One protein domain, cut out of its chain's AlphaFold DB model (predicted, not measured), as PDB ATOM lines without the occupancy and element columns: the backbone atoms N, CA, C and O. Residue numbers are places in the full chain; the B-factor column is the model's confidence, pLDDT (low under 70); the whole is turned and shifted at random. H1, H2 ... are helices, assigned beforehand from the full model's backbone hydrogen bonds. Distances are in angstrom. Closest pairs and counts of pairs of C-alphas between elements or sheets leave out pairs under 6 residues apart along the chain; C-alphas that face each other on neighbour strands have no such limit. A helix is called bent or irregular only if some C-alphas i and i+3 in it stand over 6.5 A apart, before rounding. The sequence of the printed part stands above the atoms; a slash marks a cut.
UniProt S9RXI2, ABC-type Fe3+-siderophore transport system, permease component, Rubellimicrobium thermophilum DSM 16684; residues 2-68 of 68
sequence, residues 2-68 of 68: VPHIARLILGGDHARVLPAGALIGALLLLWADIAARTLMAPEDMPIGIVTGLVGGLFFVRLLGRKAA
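This is residues 2 to 68 of the 68 residues of the protein "ABC-type Fe3+-siderophore transport system, permease component" of Rubellimicrobium thermophilum DSM 16684 (UniProt S9RXI2). Two long helices, H2 and H3, make an open V, meeting where residues 29 to 36 of H2 touch residues 47 to 51 of H3, and the short helix H1 folds back on the other end of H2, on the side towards H3 but apart from it. Near the point of the V residues 38 to 43 stick out, of which 38 and 39 belong to H2, and at the far end of the V residues 63 to 68 stick out, of which 63 to 67 belong to H3. The printed part has 67 residues with three named helices, in the order H1, H2, H3, and no named strand; the class is all helix. The whole is loose, with a radius of gyration of the C-alphas of 14.3 A, and flat, spanning 43 by 30 by 12 A.

H1 is residues 2 to 10, 12.1 A from first to last C-alpha, and begins with C-alpha 2 at (233.805, 251.555, 173.395). A tight link of 3 residues leads to H2, residues 14 to 39, the longest helix with 26 residues and 36.0 A; it ends with C-alpha 39 at (214.406, 244.593, 184.382). A short link of 7 residues leads to H3, residues 47 to 67, which is 30.5 A long and ends with C-alpha 67 at (235.539, 271.382, 180.230). No helix is bent or irregular.

H1 touches H2, which takes part with residues 16 to 25 alone. Their closest C-alphas are those of Pro 3 and Gly 21, 5.1 A apart. H1 and H2 run opposite ways at a steep tilt of 52 degrees. H2 touches H3 with residues 29 to 36 alone, and H3 touches H2 with residues 47 to 51 alone. Their closest C-alphas are those of Ala 36 and Ile 47, 5.6 A apart. H2 and H3 run opposite ways, also at a steep tilt of 52 degrees, with their centres 15.0 A apart. H1 and H3 are apart. In H1 and H3 every O i to N i+4 pair is within hydrogen-bond range; in H2 it is 21 of 22.

The two C-alphas farthest apart are those of Pro 42 and Ala 68, 43.6 A. The printed part runs from residue 2 to residue 68, the chain's last residue, and has no cut. No link is long. Without the stretches that stand free, residues 38 to 43 and 63 to 68, the body has 55 residues and spans 39 by 23 by 11 A. The mean pLDDT of the printed part is 82.8, and residue 42 and residues 66 to 68 are under 70.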
ATOM      1  N   VAL A   2     232.872 252.680 173.200       76.44
ATOM      2  CA  VAL A   2     233.805 251.555 173.395       76.44
ATOM      3  C   VAL A   2     235.221 251.773 172.825       76.44
ATOM      4  O   VAL A   2     236.170 251.678 173.599       76.44
ATOM      5  N   PRO A   3     235.425 252.155 171.546       73.06
ATOM      6  CA  PRO A   3     236.779 252.391 171.028       73.06
ATOM      7  C   PRO A   3     237.461 253.629 171.635       73.06
ATOM      8  O   PRO A   3     238.684 253.704 171.673       73.06
ATOM      9  N   HIS A   4     236.693 254.597 172.153       77.56
ATOM     10  CA  HIS A   4     237.246 255.721 172.920       77.56
ATOM     11  C   HIS A   4     237.675 255.295 174.329       77.56
ATOM     12  O   HIS A   4     238.725 255.732 174.789       77.56
ATOM     13  N   ILE A   5     236.912 254.417 174.990       75.00
ATOM     14  CA  ILE A   5     237.294 253.814 176.279       75.00
ATOM     15  C   ILE A   5     238.569 252.986 176.105       75.00
ATOM     16  O   ILE A   5     239.525 253.177 176.849       75.00
ATOM     17  N   ALA A   6     238.618 252.131 175.081       79.06
ATOM     18  CA  ALA A   6     239.801 251.332 174.775       79.06
ATOM     19  C   ALA A   6     241.033 252.216 174.510       79.06
ATOM     20  O   ALA A   6     242.097 251.955 175.068       79.06
ATOM     21  N   ARG A   7     240.886 253.311 173.749       81.88
ATOM     22  CA  ARG A   7     241.968 254.290 173.535       81.88
ATOM     23  C   ARG A   7     242.425 254.998 174.810       81.88
ATOM     24  O   ARG A   7     243.618 255.235 174.963       81.88
ATOM     25  N   LEU A   8     241.509 255.340 175.718       77.06
ATOM     26  CA  LEU A   8     241.859 255.974 176.996       77.06
ATOM     27  C   LEU A   8     242.675 255.046 177.908       77.06
ATOM     28  O   LEU A   8     243.475 255.542 178.694       77.06
ATOM     29  N   ILE A   9     242.471 253.729 177.811       77.50
ATOM     30  CA  ILE A   9     243.136 252.730 178.662       77.50
ATOM     31  C   ILE A   9     244.454 252.239 178.039       77.50
ATOM     32  O   ILE A   9     245.429 252.040 178.754       77.50
ATOM     33  N   LEU A  10     244.496 252.038 176.716       77.75
ATOM     34  CA  LEU A  10     245.603 251.353 176.023       77.75
ATOM     35  C   LEU A  10     246.456 252.264 175.125       77.75
ATOM     36  O   LEU A  10     247.462 251.809 174.580       77.75
ATOM     37  N   GLY A  11     246.073 253.533 174.953       79.00
ATOM     38  CA  GLY A  11     246.745 254.481 174.063       79.00
ATOM     39  C   GLY A  11     246.211 254.473 172.622       79.00
ATOM     40  O   GLY A  11     245.147 253.934 172.322       79.00
ATOM     41  N   GLY A  12     246.936 255.136 171.715       79.25
ATOM     42  CA  GLY A  12     246.502 255.393 170.332       79.25
ATOM     43  C   GLY A  12     246.776 254.275 169.318       79.25
ATOM     44  O   GLY A  12     246.419 254.432 168.150       79.25
ATOM     45  N   ASP A  13     247.403 253.173 169.733       84.88
ATOM     46  CA  ASP A  13     247.817 252.105 168.821       84.88
ATOM     47  C   ASP A  13     246.626 251.221 168.399       84.88
ATOM     48  O   ASP A  13     246.035 250.494 169.204       84.88
ATOM     49  N   HIS A  14     246.260 251.287 167.115       82.25
ATOM     50  CA  HIS A  14     245.059 250.640 166.574       82.25
ATOM     51  C   HIS A  14     245.101 249.116 166.702       82.25
ATOM     52  O   HIS A  14     244.059 248.502 166.943       82.25
ATOM     53  N   ALA A  15     246.294 248.518 166.618       86.12
ATOM     54  CA  ALA A  15     246.476 247.075 166.747       86.12
ATOM     55  C   ALA A  15     246.049 246.549 168.128       86.12
ATOM     56  O   ALA A  15     245.606 245.411 168.246       86.12
ATOM     57  N   ARG A  16     246.130 247.388 169.169       82.88
ATOM     58  CA  ARG A  16     245.713 247.049 170.542       82.88
ATOM     59  C   ARG A  16     244.284 247.496 170.837       82.88
ATOM     60  O   ARG A  16     243.546 246.803 171.533       82.88
ATOM     61  N   VAL A  17     243.878 248.635 170.279       84.94
ATOM     62  CA  VAL A  17     242.538 249.210 170.468       84.94
ATOM     63  C   VAL A  17     241.449 248.342 169.843       84.94
ATOM     64  O   VAL A  17     240.371 248.241 170.422       84.94
ATOM     65  N   LEU A  18     241.706 247.709 168.697       86.75
ATOM     66  CA  LEU A  18     240.735 246.835 168.032       86.75
ATOM     67  C   LEU A  18     240.349 245.605 168.879       86.75
ATOM     68  O   LEU A  18     239.163 245.477 169.191       86.75
ATOM     69  N   PRO A  19     241.284 244.732 169.313       87.06
ATOM     70  CA  PRO A  19     240.932 243.559 170.113       87.06
ATOM     71  C   PRO A  19     240.376 243.942 171.488       87.06
ATOM     72  O   PRO A  19     239.385 243.370 171.937       87.06
ATOM     73  N   ALA A  20     240.944 244.956 172.143       86.25
ATOM     74  CA  ALA A  20     240.428 245.411 173.429       86.25
ATOM     75  C   ALA A  20     239.048 246.068 173.312       86.25
ATOM     76  O   ALA A  20     238.182 245.844 174.153       86.25
ATOM     77  N   GLY A  21     238.817 246.852 172.259       86.69
ATOM     78  CA  GLY A  21     237.515 247.432 171.959       86.69
ATOM     79  C   GLY A  21     236.468 246.354 171.692       86.69
ATOM     80  O   GLY A  21     235.358 246.459 172.205       86.69
ATOM     81  N   ALA A  22     236.823 245.289 170.970       87.88
ATOM     82  CA  ALA A  22     235.933 244.150 170.763       87.88
ATOM     83  C   ALA A  22     235.563 243.468 172.092       87.88
ATOM     84  O   ALA A  22     234.380 243.267 172.356       87.88
ATOM     85  N   LEU A  23     236.542 243.193 172.961       90.50
ATOM     86  CA  LEU A  23     236.303 242.563 174.268       90.50
ATOM     87  C   LEU A  23     235.463 243.444 175.202       90.50
ATOM     88  O   LEU A  23     234.476 242.980 175.768       90.50
ATOM     89  N   ILE A  24     235.818 244.725 175.336       87.38
ATOM     90  CA  ILE A  24     235.081 245.683 176.175       87.38
ATOM     91  C   ILE A  24     233.655 245.864 175.642       87.38
ATOM     92  O   ILE A  24     232.704 245.916 176.420       87.38
ATOM     93  N   GLY A  25     233.499 245.951 174.320       87.75
ATOM     94  CA  GLY A  25     232.197 246.076 173.672       87.75
ATOM     95  C   GLY A  25     231.323 244.848 173.884       87.75
ATOM     96  O   GLY A  25     230.165 245.001 174.262       87.75
ATOM     97  N   ALA A  26     231.882 243.651 173.704       90.81
ATOM     98  CA  ALA A  26     231.182 242.392 173.933       90.81
ATOM     99  C   ALA A  26     230.713 242.262 175.387       90.81
ATOM    100  O   ALA A  26     229.553 241.937 175.629       90.81
ATOM    101  N   LEU A  27     231.582 242.584 176.354       90.56
ATOM    102  CA  LEU A  27     231.236 242.527 177.773       90.56
ATOM    103  C   LEU A  27     230.105 243.509 178.114       90.56
ATOM    104  O   LEU A  27     229.147 243.144 178.789       90.56
ATOM    105  N   LEU A  28     230.194 244.749 177.620       88.12
ATOM    106  CA  LEU A  28     229.179 245.776 177.857       88.12
ATOM    107  C   LEU A  28     227.828 245.376 177.258       88.12
ATOM    108  O   LEU A  28     226.801 245.540 177.913       88.12
ATOM    109  N   LEU A  29     227.829 244.844 176.034       88.69
ATOM    110  CA  LEU A  29     226.605 244.429 175.356       88.69
ATOM    111  C   LEU A  29     225.948 243.239 176.060       88.69
ATOM    112  O   LEU A  29     224.736 243.248 176.244       88.69
ATOM    113  N   LEU A  30     226.743 242.262 176.511       91.31
ATOM    114  CA  LEU A  30     226.252 241.109 177.264       91.31
ATOM    115  C   LEU A  30     225.550 241.544 178.557       91.31
ATOM    116  O   LEU A  30     224.425 241.128 178.823       91.31
ATOM    117  N   TRP A  31     226.183 242.422 179.338       89.62
ATOM    118  CA  TRP A  31     225.575 242.953 180.560       89.62
ATOM    119  C   TRP A  31     224.323 243.785 180.275       89.62
ATOM    120  O   TRP A  31     223.354 243.696 181.028       89.62
ATOM    121  N   ALA A  32     224.317 244.564 179.192       87.12
ATOM    122  CA  ALA A  32     223.148 245.339 178.792       87.12
ATOM    123  C   ALA A  32     221.970 244.446 178.368       87.12
ATOM    124  O   ALA A  32     220.836 244.761 178.718       87.12
ATOM    125  N   ASP A  33     222.224 243.336 177.668       88.00
ATOM    126  CA  ASP A  33     221.190 242.371 177.265       88.00
ATOM    127  C   ASP A  33     220.594 241.652 178.480       88.00
ATOM    128  O   ASP A  33     219.374 241.597 178.635       88.00
ATOM    129  N   ILE A  34     221.445 241.195 179.407       88.62
ATOM    130  CA  ILE A  34     221.000 240.580 180.666       88.62
ATOM    131  C   ILE A  34     220.152 241.574 181.471       88.62
ATOM    132  O   ILE A  34     219.073 241.220 181.950       88.62
ATOM    133  N   ALA A  35     220.595 242.827 181.599       86.38
ATOM    134  CA  ALA A  35     219.839 243.865 182.297       86.38
ATOM    135  C   ALA A  35     218.500 244.168 181.605       86.38
ATOM    136  O   ALA A  35     217.479 244.282 182.278       86.38
ATOM    137  N   ALA A  36     218.477 244.252 180.271       86.12
ATOM    138  CA  ALA A  36     217.254 244.498 179.512       86.12
ATOM    139  C   ALA A  36     216.211 243.391 179.731       86.12
ATOM    140  O   ALA A  36     215.052 243.689 180.011       86.12
ATOM    141  N   ARG A  37     216.643 242.124 179.686       83.94
ATOM    142  CA  ARG A  37     215.772 240.955 179.887       83.94
ATOM    143  C   ARG A  37     215.288 240.801 181.327       83.94
ATOM    144  O   ARG A  37     214.199 240.286 181.547       83.94
ATOM    145  N   THR A  38     216.089 241.208 182.311       85.31
ATOM    146  CA  THR A  38     215.752 241.042 183.736       85.31
ATOM    147  C   THR A  38     214.900 242.178 184.294       85.31
ATOM    148  O   THR A  38     214.038 241.921 185.128       85.31
ATOM    149  N   LEU A  39     215.104 243.419 183.841       82.56
ATOM    150  CA  LEU A  39     214.406 244.593 184.382       82.56
ATOM    151  C   LEU A  39     212.948 244.723 183.927       82.56
ATOM    152  O   LEU A  39     212.178 245.395 184.607       82.56
ATOM    153  N   MET A  40     212.571 244.127 182.793       74.75
ATOM    154  CA  MET A  40     211.230 244.276 182.208       74.75
ATOM    155  C   MET A  40     210.508 242.955 181.927       74.75
ATOM    156  O   MET A  40     209.462 242.974 181.291       74.75
ATOM    157  N   ALA A  41     210.985 241.819 182.447       78.31
ATOM    158  CA  ALA A  41     210.254 240.557 182.309       78.31
ATOM    159  C   ALA A  41     208.796 240.706 182.814       78.31
ATOM    160  O   ALA A  41     208.608 241.151 183.953       78.31
ATOM    161  N   PRO A  42     207.762 240.342 182.017       69.38
ATOM    162  CA  PRO A  42     207.778 239.520 180.795       69.38
ATOM    163  C   PRO A  42     207.793 240.288 179.454       69.38
ATOM    164  O   PRO A  42     207.726 239.649 178.408       69.38
ATOM    165  N   GLU A  43     207.838 241.621 179.458       76.62
ATOM    166  CA  GLU A  43     207.919 242.426 178.234       76.62
ATOM    167  C   GLU A  43     209.364 242.534 177.720       76.62
ATOM    168  O   GLU A  43     210.321 242.723 178.476       76.62
ATOM    169  N   ASP A  44     209.534 242.443 176.399       73.69
ATOM    170  CA  ASP A  44     210.839 242.592 175.759       73.69
ATOM    171  C   ASP A  44     211.239 244.074 175.695       73.69
ATOM    172  O   ASP A  44     210.835 244.819 174.797       73.69
ATOM    173  N   MET A  45     212.074 244.515 176.639       79.56
ATOM    174  CA  MET A  45     212.668 245.851 176.574       79.56
ATOM    175  C   MET A  45     213.696 245.939 175.438       79.56
ATOM    176  O   MET A  45     214.641 245.143 175.396       79.56
ATOM    177  N   PRO A  46     213.623 246.962 174.566       85.12
ATOM    178  CA  PRO A  46     214.669 247.213 173.588       85.12
ATOM    179  C   PRO A  46     216.012 247.490 174.275       85.12
ATOM    180  O   PRO A  46     216.179 248.490 174.977       85.12
ATOM    181  N   ILE A  47     217.020 246.659 173.996       85.44
ATOM    182  CA  ILE A  47     218.398 246.832 174.499       85.44
ATOM    183  C   ILE A  47     218.993 248.215 174.163       85.44
ATOM    184  O   ILE A  47     219.882 248.721 174.858       85.44
ATOM    185  N   GLY A  48     218.466 248.870 173.123       85.06
ATOM    186  CA  GLY A  48     218.789 250.246 172.744       85.06
ATOM    187  C   GLY A  48     218.561 251.274 173.858       85.06
ATOM    188  O   GLY A  48     219.313 252.240 173.948       85.06
ATOM    189  N   ILE A  49     217.586 251.058 174.746       86.19
ATOM    190  CA  ILE A  49     217.301 251.967 175.866       86.19
ATOM    191  C   ILE A  49     218.424 251.879 176.906       86.19
ATOM    192  O   ILE A  49     219.008 252.894 177.285       86.19
ATOM    193  N   VAL A  50     218.789 250.659 177.308       86.25
ATOM    194  CA  VAL A  50     219.859 250.409 178.289       86.25
ATOM    195  C   VAL A  50     221.204 250.905 177.757       86.25
ATOM    196  O   VAL A  50     221.913 251.663 178.422       86.25
ATOM    197  N   THR A  51     221.548 250.532 176.523       88.25
ATOM    198  CA  THR A  51     222.811 250.948 175.891       88.25
ATOM    199  C   THR A  51     222.852 252.449 175.596       88.25
ATOM    200  O   THR A  51     223.907 253.068 175.754       88.25
ATOM    201  N   GLY A  52     221.717 253.053 175.237       88.25
ATOM    202  CA  GLY A  52     221.566 254.492 175.029       88.25
ATOM    203  C   GLY A  52     221.774 255.293 176.311       88.25
ATOM    204  O   GLY A  52     222.522 256.270 176.295       88.25
ATOM    205  N   LEU A  53     221.209 254.845 177.437       89.69
ATOM    206  CA  LEU A  53     221.434 255.457 178.750       89.69
ATOM    207  C   LEU A  53     222.907 255.390 179.158       89.69
ATOM    208  O   LEU A  53     223.495 256.413 179.507       89.69
ATOM    209  N   VAL A  54     223.532 254.213 179.050       88.00
ATOM    210  CA  VAL A  54     224.961 254.031 179.365       88.00
ATOM    211  C   VAL A  54     225.837 254.909 178.467       88.00
ATOM    212  O   VAL A  54     226.759 255.577 178.943       88.00
ATOM    213  N   GLY A  55     225.539 254.949 177.167       86.62
ATOM    214  CA  GLY A  55     226.252 255.771 176.195       86.62
ATOM    215  C   GLY A  55     226.095 257.271 176.448       86.62
ATOM    216  O   GLY A  55     227.085 258.001 176.402       86.62
ATOM    217  N   GLY A  56     224.879 257.720 176.764       89.25
ATOM    218  CA  GLY A  56     224.575 259.107 177.110       89.25
ATOM    219  C   GLY A  56     225.294 259.550 178.382       89.25
ATOM    220  O   GLY A  56     225.976 260.575 178.373       89.25
ATOM    221  N   LEU A  57     225.245 258.738 179.446       87.81
ATOM    222  CA  LEU A  57     225.958 259.016 180.698       87.81
ATOM    223  C   LEU A  57     227.474 259.109 180.472       87.81
ATOM    224  O   LEU A  57     228.144 260.007 180.988       87.81
ATOM    225  N   PHE A  58     228.015 258.198 179.657       86.19
ATOM    226  CA  PHE A  58     229.424 258.209 179.278       86.19
ATOM    227  C   PHE A  58     229.797 259.477 178.503       86.19
ATOM    228  O   PHE A  58     230.837 260.082 178.768       86.19
ATOM    229  N   PHE A  59     228.950 259.899 177.564       86.69
ATOM    230  CA  PHE A  59     229.178 261.092 176.757       86.69
ATOM    231  C   PHE A  59     229.178 262.367 177.608       86.69
ATOM    232  O   PHE A  59     230.107 263.167 177.501       86.69
ATOM    233  N   VAL A  60     228.207 262.518 178.513       88.94
ATOM    234  CA  VAL A  60     228.150 263.647 179.458       88.94
ATOM    235  C   VAL A  60     229.405 263.683 180.332       88.94
ATOM    236  O   VAL A  60     230.035 264.732 180.475       88.94
ATOM    237  N   ARG A  61     229.832 262.529 180.861       85.69
ATOM    238  CA  ARG A  61     231.058 262.435 181.669       85.69
ATOM    239  C   ARG A  61     232.313 262.789 180.866       85.69
ATOM    240  O   ARG A  61     233.223 263.407 181.412       85.69
ATOM    241  N   LEU A  62     232.378 262.418 179.588       82.81
ATOM    242  CA  LEU A  62     233.489 262.779 178.707       82.81
ATOM    243  C   LEU A  62     233.520 264.285 178.411       82.81
ATOM    244  O   LEU A  62     234.600 264.875 178.425       82.81
ATOM    245  N   LEU A  63     232.358 264.899 178.176       85.94
ATOM    246  CA  LEU A  63     232.238 266.338 177.940       85.94
ATOM    247  C   LEU A  63     232.686 267.134 179.173       85.94
ATOM    248  O   LEU A  63     233.504 268.042 179.047       85.94
ATOM    249  N   GLY A  64     232.248 266.721 180.368       83.81
ATOM    250  CA  GLY A  64     232.672 267.332 181.631       83.81
ATOM    251  C   GLY A  64     234.181 267.233 181.888       83.81
ATOM    252  O   GLY A  64     234.766 268.162 182.428       83.81
ATOM    253  N   ARG A  65     234.844 266.156 181.440       75.25
ATOM    254  CA  ARG A  65     236.309 265.997 181.560       75.25
ATOM    255  C   ARG A  65     237.126 266.875 180.612       75.25
ATOM    256  O   ARG A  65     238.317 267.013 180.845       75.25
ATOM    257  N   LYS A  66     236.538 267.378 179.521       61.91
ATOM    258  CA  LYS A  66     237.207 268.328 178.613       61.91
ATOM    259  C   LYS A  66     236.950 269.788 178.984       61.91
ATOM    260  O   LYS A  66     237.642 270.656 178.470       61.91
ATOM    261  N   ALA A  67     235.928 270.044 179.798       58.50
ATOM    262  CA  ALA A  67     235.539 271.382 180.230       58.50
ATOM    263  C   ALA A  67     236.210 271.821 181.549       58.50
ATOM    264  O   ALA A  67     236.074 272.983 181.920       58.50
ATOM    265  N   ALA A  68     236.908 270.908 182.235       48.84
ATOM    266  CA  ALA A  68     237.738 271.155 183.417       48.84
ATOM    267  C   ALA A  68     239.223 271.068 183.046       48.84
ATOM    268  O   ALA A  68     240.012 271.824 183.650       48.84
TER     269      ALA A  68